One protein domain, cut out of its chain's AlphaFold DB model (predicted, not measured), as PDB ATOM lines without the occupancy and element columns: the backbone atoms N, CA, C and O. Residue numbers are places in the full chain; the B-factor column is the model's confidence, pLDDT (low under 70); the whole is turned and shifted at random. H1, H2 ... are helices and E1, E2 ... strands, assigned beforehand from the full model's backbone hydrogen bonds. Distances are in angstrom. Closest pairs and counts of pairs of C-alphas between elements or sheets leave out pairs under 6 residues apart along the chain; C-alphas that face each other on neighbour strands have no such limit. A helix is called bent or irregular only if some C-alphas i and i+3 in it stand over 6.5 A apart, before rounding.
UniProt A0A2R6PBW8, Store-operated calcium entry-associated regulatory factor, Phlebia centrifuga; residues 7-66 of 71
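What this domain is: This is residues 7 to 66 of the 71 residues of the protein "Store-operated calcium entry-associated regulatory factor" of Phlebia centrifuga (UniProt A0A2R6PBW8). A strongly twisted sheet of three strands, E1, E2 and E3, makes one side of the domain, and a long loop, residues 16 to 35, leaves the end of E1, swings out and folds back toward one short helix, H1. Residues 35 to 40, with H1 among them, stick out, away from the sheet. The printed part has 60 residues, with the named elements E1, H1, E2 and E3 along the chain; the sheet's order is E1, E2, E3, antiparallel throughout. The class is mostly strand, though under half of the residues are in named elements. The whole is loose, with a radius of gyration of the C-alphas of 13.2 A and spans of 36 by 28 by 18 A.

How they stand to each other: E1, residues 11 to 15, is an edge strand, antiparallel to the inner strand E2, residues 45 to 54, at 151 degrees. C-alphas 11 and 49 face each other at 4.3 A, and N 12 and O 48 are within hydrogen-bond range at 2.8 A. E2 bends by 61 degrees at residue 51. E2 and the other edge strand, E3, residues 57 to 65, form a hairpin at 157 degrees, with N 49 and O 61 within range at 2.8 A. H1, residues 36 to 39, is not on the sheet, with 0 pairs of C-alphas within 10 A, and is apart from E3. H1 is too short for any O i to N i+4 pair; its one O i to N i+3 pair is within range.

Where its parts are: E1 begins at C-alpha 11 (-35.686, -20.625, 119.356) and is 13.5 A long. H1 measures 6.1 A between C-alphas 36 and 39, and is neither bent nor irregular, but only just. E2 is 26.0 A long. E3, 24.6 A long, ends at C-alpha 65 (-48.983, -21.499, 117.332).

The domain as a whole: The C-alphas farthest apart, those of Leu 40 and Gly 55, are 36.9 A apart. The printed part has no cut. The link from E1 to H1, 20 residues, is long; those from H1 to E2 and from E2 to E3 are tight. The mean pLDDT of the printed part is 93.7, and no printed residue is under 70.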
ATOM      1  N   SER A   7     -26.614 -25.026 122.015       96.62
ATOM      2  CA  SER A   7     -26.806 -24.078 123.125       96.62
ATOM      3  C   SER A   7     -26.898 -22.600 122.713       96.62
ATOM      4  O   SER A   7     -27.377 -21.773 123.483       96.62
ATOM      5  N   LYS A   8     -26.472 -22.230 121.495       96.38
ATOM      6  CA  LYS A   8     -26.611 -20.854 120.976       96.38
ATOM      7  C   LYS A   8     -27.951 -20.603 120.281       96.38
ATOM      8  O   LYS A   8     -28.231 -19.464 119.896       96.38
ATOM      9  N   ILE A   9     -28.772 -21.633 120.081       96.50
ATOM     10  CA  ILE A   9     -30.061 -21.500 119.403       96.50
ATOM     11  C   ILE A   9     -31.105 -20.990 120.397       96.50
ATOM     12  O   ILE A   9     -31.505 -21.692 121.317       96.50
ATOM     13  N   LYS A  10     -31.594 -19.764 120.180       97.00
ATOM     14  CA  LYS A  10     -32.595 -19.141 121.064       97.00
ATOM     15  C   LYS A  10     -33.995 -19.729 120.890       97.00
ATOM     16  O   LYS A  10     -34.735 -19.881 121.856       97.00
ATOM     17  N   SER A  11     -34.383 -20.031 119.652       96.94
ATOM     18  CA  SER A  11     -35.686 -20.625 119.356       96.94
ATOM     19  C   SER A  11     -35.683 -21.387 118.039       96.94
ATOM     20  O   SER A  11     -34.990 -20.993 117.102       96.94
ATOM     21  N   LEU A  12     -36.533 -22.405 117.956       96.44
ATOM     22  CA  LEU A  12     -36.847 -23.170 116.755       96.44
ATOM     23  C   LEU A  12     -38.346 -23.054 116.470       96.44
ATOM     24  O   LEU A  12     -39.156 -22.913 117.386       96.44
ATOM     25  N   THR A  13     -38.733 -23.074 115.202       96.25
ATOM     26  CA  THR A  13     -40.136 -23.228 114.807       96.25
ATOM     27  C   THR A  13     -40.208 -24.382 113.832       96.25
ATOM     28  O   THR A  13     -39.475 -24.389 112.846       96.25
ATOM     29  N   PHE A  14     -41.050 -25.352 114.153       96.19
ATOM     30  CA  PHE A  14     -41.281 -26.532 113.340       96.19
ATOM     31  C   PHE A  14     -42.658 -26.427 112.700       96.19
ATOM     32  O   PHE A  14     -43.600 -25.970 113.353       96.19
ATOM     33  N   TYR A  15     -42.756 -26.850 111.445       94.94
ATOM     34  CA  TYR A  15     -43.976 -26.777 110.644       94.94
ATOM     35  C   TYR A  15     -44.427 -28.176 110.225       94.94
ATOM     36  O   TYR A  15     -43.589 -29.036 109.943       94.94
ATOM     37  N   LYS A  16     -45.744 -28.398 110.176       91.31
ATOM     38  CA  LYS A  16     -46.359 -29.702 109.886       91.31
ATOM     39  C   LYS A  16     -45.920 -30.284 108.537       91.31
ATOM     40  O   LYS A  16     -45.461 -31.420 108.487       91.31
ATOM     41  N   ASP A  17     -45.967 -29.477 107.481       92.50
ATOM     42  CA  ASP A  17     -45.717 -29.920 106.100       92.50
ATOM     43  C   ASP A  17     -44.300 -29.580 105.607       92.50
ATOM     44  O   ASP A  17     -44.070 -29.302 104.431       92.50
ATOM     45  N   SER A  18     -43.319 -29.547 106.515       96.19
ATOM     46  CA  SER A  18     -41.925 -29.209 106.196       96.19
ATOM     47  C   SER A  18     -40.951 -30.315 106.587       96.19
ATOM     48  O   SER A  18     -41.130 -31.008 107.586       96.19
ATOM     49  N   LEU A  19     -39.867 -30.441 105.816       97.31
ATOM     50  CA  LEU A  19     -38.775 -31.381 106.078       97.31
ATOM     51  C   LEU A  19     -37.594 -30.697 106.777       97.31
ATOM     52  O   LEU A  19     -37.375 -29.487 106.658       97.31
ATOM     53  N   THR A  20     -36.816 -31.474 107.524       96.12
ATOM     54  CA  THR A  20     -35.555 -31.027 108.114       96.12
ATOM     55  C   THR A  20     -34.480 -30.896 107.041       96.12
ATOM     56  O   THR A  20     -34.423 -31.646 106.068       96.12
ATOM     57  N   THR A  21     -33.565 -29.948 107.223       94.06
ATOM     58  CA  THR A  21     -32.339 -29.927 106.423       94.06
ATOM     59  C   THR A  21     -31.409 -31.028 106.923       94.06
ATOM     60  O   THR A  21     -31.055 -31.030 108.102       94.06
ATOM     61  N   SER A  22     -30.971 -31.925 106.043       93.19
ATOM     62  CA  SER A  22     -30.057 -33.013 106.396       93.19
ATOM     63  C   SER A  22     -28.903 -33.125 105.396       93.19
ATOM     64  O   SER A  22     -28.988 -32.655 104.264       93.19
ATOM     65  N   ARG A  23     -27.789 -33.700 105.856       90.00
ATOM     66  CA  ARG A  23     -26.565 -33.937 105.067       90.00
ATOM     67  C   ARG A  23     -26.058 -35.371 105.142       90.00
ATOM     68  O   ARG A  23     -25.450 -35.831 104.188       90.00
ATOM     69  N   ARG A  24     -26.198 -36.006 106.310       90.94
ATOM     70  CA  ARG A  24     -25.709 -37.369 106.563       90.94
ATOM     71  C   ARG A  24     -26.777 -38.397 106.211       90.94
ATOM     72  O   ARG A  24     -26.472 -39.356 105.522       90.94
ATOM     73  N   ASP A  25     -28.014 -38.117 106.614       92.62
ATOM     74  CA  ASP A  25     -29.172 -38.986 106.411       92.62
ATOM     75  C   ASP A  25     -30.228 -38.311 105.521       92.62
ATOM     76  O   ASP A  25     -30.100 -37.133 105.168       92.62
ATOM     77  N   GLY A  26     -31.295 -39.032 105.178       95.06
ATOM     78  CA  GLY A  26     -32.442 -38.458 104.470       95.06
ATOM     79  C   GLY A  26     -33.173 -37.387 105.304       95.06
ATOM     80  O   GLY A  26     -33.246 -37.518 106.527       95.06
ATOM     81  N   PRO A  27     -33.715 -36.322 104.681       96.31
ATOM     82  CA  PRO A  27     -34.625 -35.388 105.346       96.31
ATOM     83  C   PRO A  27     -35.814 -36.111 105.993       96.31
ATOM     84  O   PRO A  27     -36.381 -37.023 105.394       96.31
ATOM     85  N   ILE A  28     -36.221 -35.671 107.185       95.81
ATOM     86  CA  ILE A  28     -37.394 -36.198 107.907       95.81
ATOM     87  C   ILE A  28     -38.416 -35.079 108.160       95.81
ATOM     88  O   ILE A  28     -38.028 -33.909 108.118       95.81
ATOM     89  N   PRO A  29     -39.696 -35.386 108.439       96.75
ATOM     90  CA  PRO A  29     -40.671 -34.374 108.846       96.75
ATOM     91  C   PRO A  29     -40.201 -33.569 110.066       96.75
ATOM     92  O   PRO A  29     -39.643 -34.130 111.010       96.75
ATOM     93  N   GLN A  30     -40.424 -32.252 110.055       96.81
ATOM     94  CA  GLN A  30     -40.097 -31.368 111.181       96.81
ATOM     95  C   GLN A  30     -41.018 -31.584 112.385       96.81
ATOM     96  O   GLN A  30     -40.581 -31.436 113.525       96.81
ATOM     97  N   LEU A  31     -42.282 -31.922 112.133       94.56
ATOM     98  CA  LEU A  31     -43.259 -32.296 113.147       94.56
ATOM     99  C   LEU A  31     -43.811 -33.680 112.837       94.56
ATOM    100  O   LEU A  31     -44.142 -33.991 111.696       94.56
ATOM    101  N   ASN A  32     -43.955 -34.491 113.879       92.75
ATOM    102  CA  ASN A  32     -44.674 -35.749 113.810       92.75
ATOM    103  C   ASN A  32     -45.654 -35.814 114.983       92.75
ATOM    104  O   ASN A  32     -45.237 -35.738 116.140       92.75
ATOM    105  N   CYS A  33     -46.949 -35.919 114.688       91.56
ATOM    106  CA  CYS A  33     -47.965 -36.064 115.721       91.56
ATOM    107  C   CYS A  33     -48.150 -37.548 116.033       91.56
ATOM    108  O   CYS A  33     -48.435 -38.344 115.142       91.56
ATOM    109  N   ILE A  34     -47.992 -37.921 117.302       92.75
ATOM    110  CA  ILE A  34     -48.060 -39.315 117.742       92.75
ATOM    111  C   ILE A  34     -49.171 -39.468 118.782       92.75
ATOM    112  O   ILE A  34     -49.231 -38.726 119.760       92.75
ATOM    113  N   GLY A  35     -50.026 -40.475 118.591       93.06
ATOM    114  CA  GLY A  35     -51.087 -40.842 119.528       93.06
ATOM    115  C   GLY A  35     -52.491 -40.433 119.081       93.06
ATOM    116  O   GLY A  35     -52.699 -39.802 118.051       93.06
ATOM    117  N   LYS A  36     -53.490 -40.822 119.881       92.62
ATOM    118  CA  LYS A  36     -54.917 -40.626 119.567       92.62
ATOM    119  C   LYS A  36     -55.353 -39.157 119.383       92.62
ATOM    120  O   LYS A  36     -56.176 -38.922 118.501       92.62
ATOM    121  N   PRO A  37     -54.839 -38.171 120.149       88.44
ATOM    122  CA  PRO A  37     -55.259 -36.772 120.008       88.44
ATOM    123  C   PRO A  37     -54.992 -36.162 118.626       88.44
ATOM    124  O   PRO A  37     -55.674 -35.218 118.241       88.44
ATOM    125  N   CYS A  38     -54.065 -36.734 117.853       90.94
ATOM    126  CA  CYS A  38     -53.741 -36.277 116.501       90.94
ATOM    127  C   CYS A  38     -54.916 -36.380 115.520       90.94
ATOM    128  O   CYS A  38     -54.930 -35.685 114.512       90.94
ATOM    129  N   ASN A  39     -55.921 -37.211 115.814       89.12
ATOM    130  CA  ASN A  39     -57.140 -37.285 115.006       89.12
ATOM    131  C   ASN A  39     -58.092 -36.109 115.256       89.12
ATOM    132  O   ASN A  39     -58.974 -35.857 114.444       89.12
ATOM    133  N   LEU A  40     -57.947 -35.429 116.396       90.69
ATOM    134  CA  LEU A  40     -58.793 -34.300 116.778       90.69
ATOM    135  C   LEU A  40     -58.170 -32.986 116.329       90.69
ATOM    136  O   LEU A  40     -58.857 -32.111 115.815       90.69
ATOM    137  N   TYR A  41     -56.864 -32.845 116.543       87.69
ATOM    138  CA  TYR A  41     -56.152 -31.623 116.230       87.69
ATOM    139  C   TYR A  41     -54.676 -31.906 115.976       87.69
ATOM    140  O   TYR A  41     -54.022 -32.640 116.719       87.69
ATOM    141  N   THR A  42     -54.139 -31.271 114.936       89.94
ATOM    142  CA  THR A  42     -52.700 -31.230 114.664       89.94
ATOM    143  C   THR A  42     -52.299 -29.778 114.438       89.94
ATOM    144  O   THR A  42     -52.905 -29.134 113.586       89.94
ATOM    145  N   PRO A  43     -51.320 -29.244 115.188       90.75
ATOM    146  CA  PRO A  43     -50.897 -27.863 115.010       90.75
ATOM    147  C   PRO A  43     -50.145 -27.692 113.689       90.75
ATOM    148  O   PRO A  43     -49.303 -28.522 113.340       90.75
ATOM    149  N   ASP A  44     -50.391 -26.577 113.003       91.94
ATOM    150  CA  ASP A  44     -49.659 -26.227 111.779       91.94
ATOM    151  C   ASP A  44     -48.204 -25.864 112.082       91.94
ATOM    152  O   ASP A  44     -47.294 -26.146 111.294       91.94
ATOM    153  N   ALA A  45     -47.973 -25.258 113.252       93.69
ATOM    154  CA  ALA A  45     -46.645 -24.903 113.717       93.69
ATOM    155  C   ALA A  45     -46.496 -24.985 115.241       93.69
ATOM    156  O   ALA A  45     -47.399 -24.671 116.022       93.69
ATOM    157  N   VAL A  46     -45.283 -25.328 115.666       95.00
ATOM    158  CA  VAL A  46     -44.866 -25.355 117.070       95.00
ATOM    159  C   VAL A  46     -43.615 -24.505 117.225       95.00
ATOM    160  O   VAL A  46     -42.661 -24.642 116.456       95.00
ATOM    161  N   ARG A  47     -43.592 -23.629 118.231       96.06
ATOM    162  CA  ARG A  47     -42.415 -22.827 118.576       96.06
ATOM    163  C   ARG A  47     -41.753 -23.376 119.833       96.06
ATOM    164  O   ARG A  47     -42.377 -23.446 120.885       96.06
ATOM    165  N   CYS A  48     -40.470 -23.691 119.730       96.69
ATOM    166  CA  CYS A  48     -39.631 -24.124 120.840       96.69
ATOM    167  C   CYS A  48     -38.693 -22.981 121.220       96.69
ATOM    168  O   CYS A  48     -38.027 -22.416 120.351       96.69
ATOM    169  N   VAL A  49     -38.626 -22.622 122.494       97.88
ATOM    170  CA  VAL A  49     -37.732 -21.581 123.015       97.88
ATOM    171  C   VAL A  49     -36.759 -22.233 123.984       97.88
ATOM    172  O   VAL A  49     -37.192 -22.966 124.871       97.88
ATOM    173  N   SER A  50     -35.463 -21.985 123.805       97.25
ATOM    174  CA  SER A  50     -34.452 -22.460 124.750       97.25
ATOM    175  C   SER A  50     -34.615 -21.712 126.074       97.25
ATOM    176  O   SER A  50     -34.696 -20.480 126.080       97.25
ATOM    177  N   VAL A  51     -34.686 -22.449 127.182       97.50
ATOM    178  CA  VAL A  51     -34.768 -21.881 128.540       97.50
ATOM    179  C   VAL A  51     -33.447 -21.981 129.309       97.50
ATOM    180  O   VAL A  51     -33.380 -21.575 130.464       97.50
ATOM    181  N   GLY A  52     -32.388 -22.465 128.656       94.06
ATOM    182  CA  GLY A  52     -31.067 -22.671 129.243       94.06
ATOM    183  C   GLY A  52     -30.456 -24.006 128.818       94.06
ATOM    184  O   GLY A  52     -31.087 -24.783 128.101       94.06
ATOM    185  N   GLY A  53     -29.212 -24.243 129.234       94.56
ATOM    186  CA  GLY A  53     -28.467 -25.472 128.954       94.56
ATOM    187  C   GLY A  53     -27.055 -25.238 128.413       94.56
ATOM    188  O   GLY A  53     -26.667 -24.106 128.110       94.56
ATOM    189  N   GLU A  54     -26.284 -26.314 128.274       94.56
ATOM    190  CA  GLU A  54     -24.890 -26.289 127.820       94.56
ATOM    191  C   GLU A  54     -24.615 -27.398 126.796       94.56
ATOM    192  O   GLU A  54     -25.208 -28.470 126.827       94.56
ATOM    193  N   GLY A  55     -23.702 -27.136 125.853       94.38
ATOM    194  CA  GLY A  55     -23.311 -28.116 124.843       94.38
ATOM    195  C   GLY A  55     -24.504 -28.584 124.006       94.38
ATOM    196  O   GLY A  55     -25.030 -27.822 123.187       94.38
ATOM    197  N   THR A  56     -24.887 -29.848 124.195       94.38
ATOM    198  CA  THR A  56     -26.044 -30.492 123.555       94.38
ATOM    199  C   THR A  56     -27.253 -30.644 124.475       94.38
ATOM    200  O   THR A  56     -28.332 -30.981 123.990       94.38
ATOM    201  N   ASP A  57     -27.091 -30.364 125.763       96.50
ATOM    202  CA  ASP A  57     -28.131 -30.502 126.775       96.50
ATOM    203  C   ASP A  57     -28.816 -29.147 126.936       96.50
ATOM    204  O   ASP A  57     -28.385 -28.288 127.703       96.50
ATOM    205  N   VAL A  58     -29.843 -28.925 126.115       97.38
ATOM    206  CA  VAL A  58     -30.617 -27.681 126.075       97.38
ATOM    207  C   VAL A  58     -32.057 -27.980 126.446       97.38
ATOM    208  O   VAL A  58     -32.695 -28.827 125.819       97.38
ATOM    209  N   ASP A  59     -32.582 -27.228 127.405       97.38
ATOM    210  CA  ASP A  59     -33.979 -27.316 127.801       97.38
ATOM    211  C   ASP A  59     -34.847 -26.461 126.875       97.38
ATOM    212  O   ASP A  59     -34.559 -25.286 126.611       97.38
ATOM    213  N   TRP A  60     -35.941 -27.047 126.384       97.44
ATOM    214  CA  TRP A  60     -36.847 -26.415 125.427       97.44
ATOM    215  C   TRP A  60     -38.250 -26.270 126.003       97.44
ATOM    216  O   TRP A  60     -38.908 -27.252 126.342       97.44
ATOM    217  N   LYS A  61     -38.750 -25.036 126.036       97.81
ATOM    218  CA  LYS A  61     -40.159 -24.749 126.306       97.81
ATOM    219  C   LYS A  61     -40.939 -24.671 125.001       97.81
ATOM    220  O   LYS A  61     -40.530 -23.982 124.067       97.81
ATOM    221  N   ILE A  62     -42.076 -25.357 124.957       95.44
ATOM    222  CA  ILE A  62     -42.878 -25.540 123.748       95.44
ATOM    223  C   ILE A  62     -44.135 -24.671 123.802       95.44
ATOM    224  O   ILE A  62     -44.820 -24.619 124.821       95.44
ATOM    225  N   TYR A  63     -44.443 -24.014 122.688       93.75
ATOM    226  CA  TYR A  63     -45.641 -23.208 122.483       93.75
ATOM    227  C   TYR A  63     -46.338 -23.644 121.196       93.75
ATOM    228  O   TYR A  63     -45.703 -23.745 120.142       93.75
ATOM    229  N   LEU A  64     -47.648 -23.865 121.267       89.38
ATOM    230  CA  LEU A  64     -48.473 -24.073 120.083       89.38
ATOM    231  C   LEU A  64     -48.719 -22.721 119.417       89.38
ATOM    232  O   LEU A  64     -49.139 -21.773 120.085       89.38
ATOM    233  N   LYS A  65     -48.454 -22.617 118.113       78.94
ATOM    234  CA  LYS A  65     -48.983 -21.499 117.332       78.94
ATOM    235  C   LYS A  65     -50.397 -21.873 116.925       78.94
ATOM    236  O   LYS A  65     -50.596 -22.560 115.930       78.94
ATOM    237  N   LEU A  66     -51.354 -21.457 117.740       72.00
ATOM    238  CA  LEU A  66     -52.745 -21.446 117.328       72.00
ATOM    239  C   LEU A  66     -52.902 -20.246 116.395       72.00
ATOM    240  O   LEU A  66     -52.540 -19.128 116.764       72.00
TER     241      LEU A  66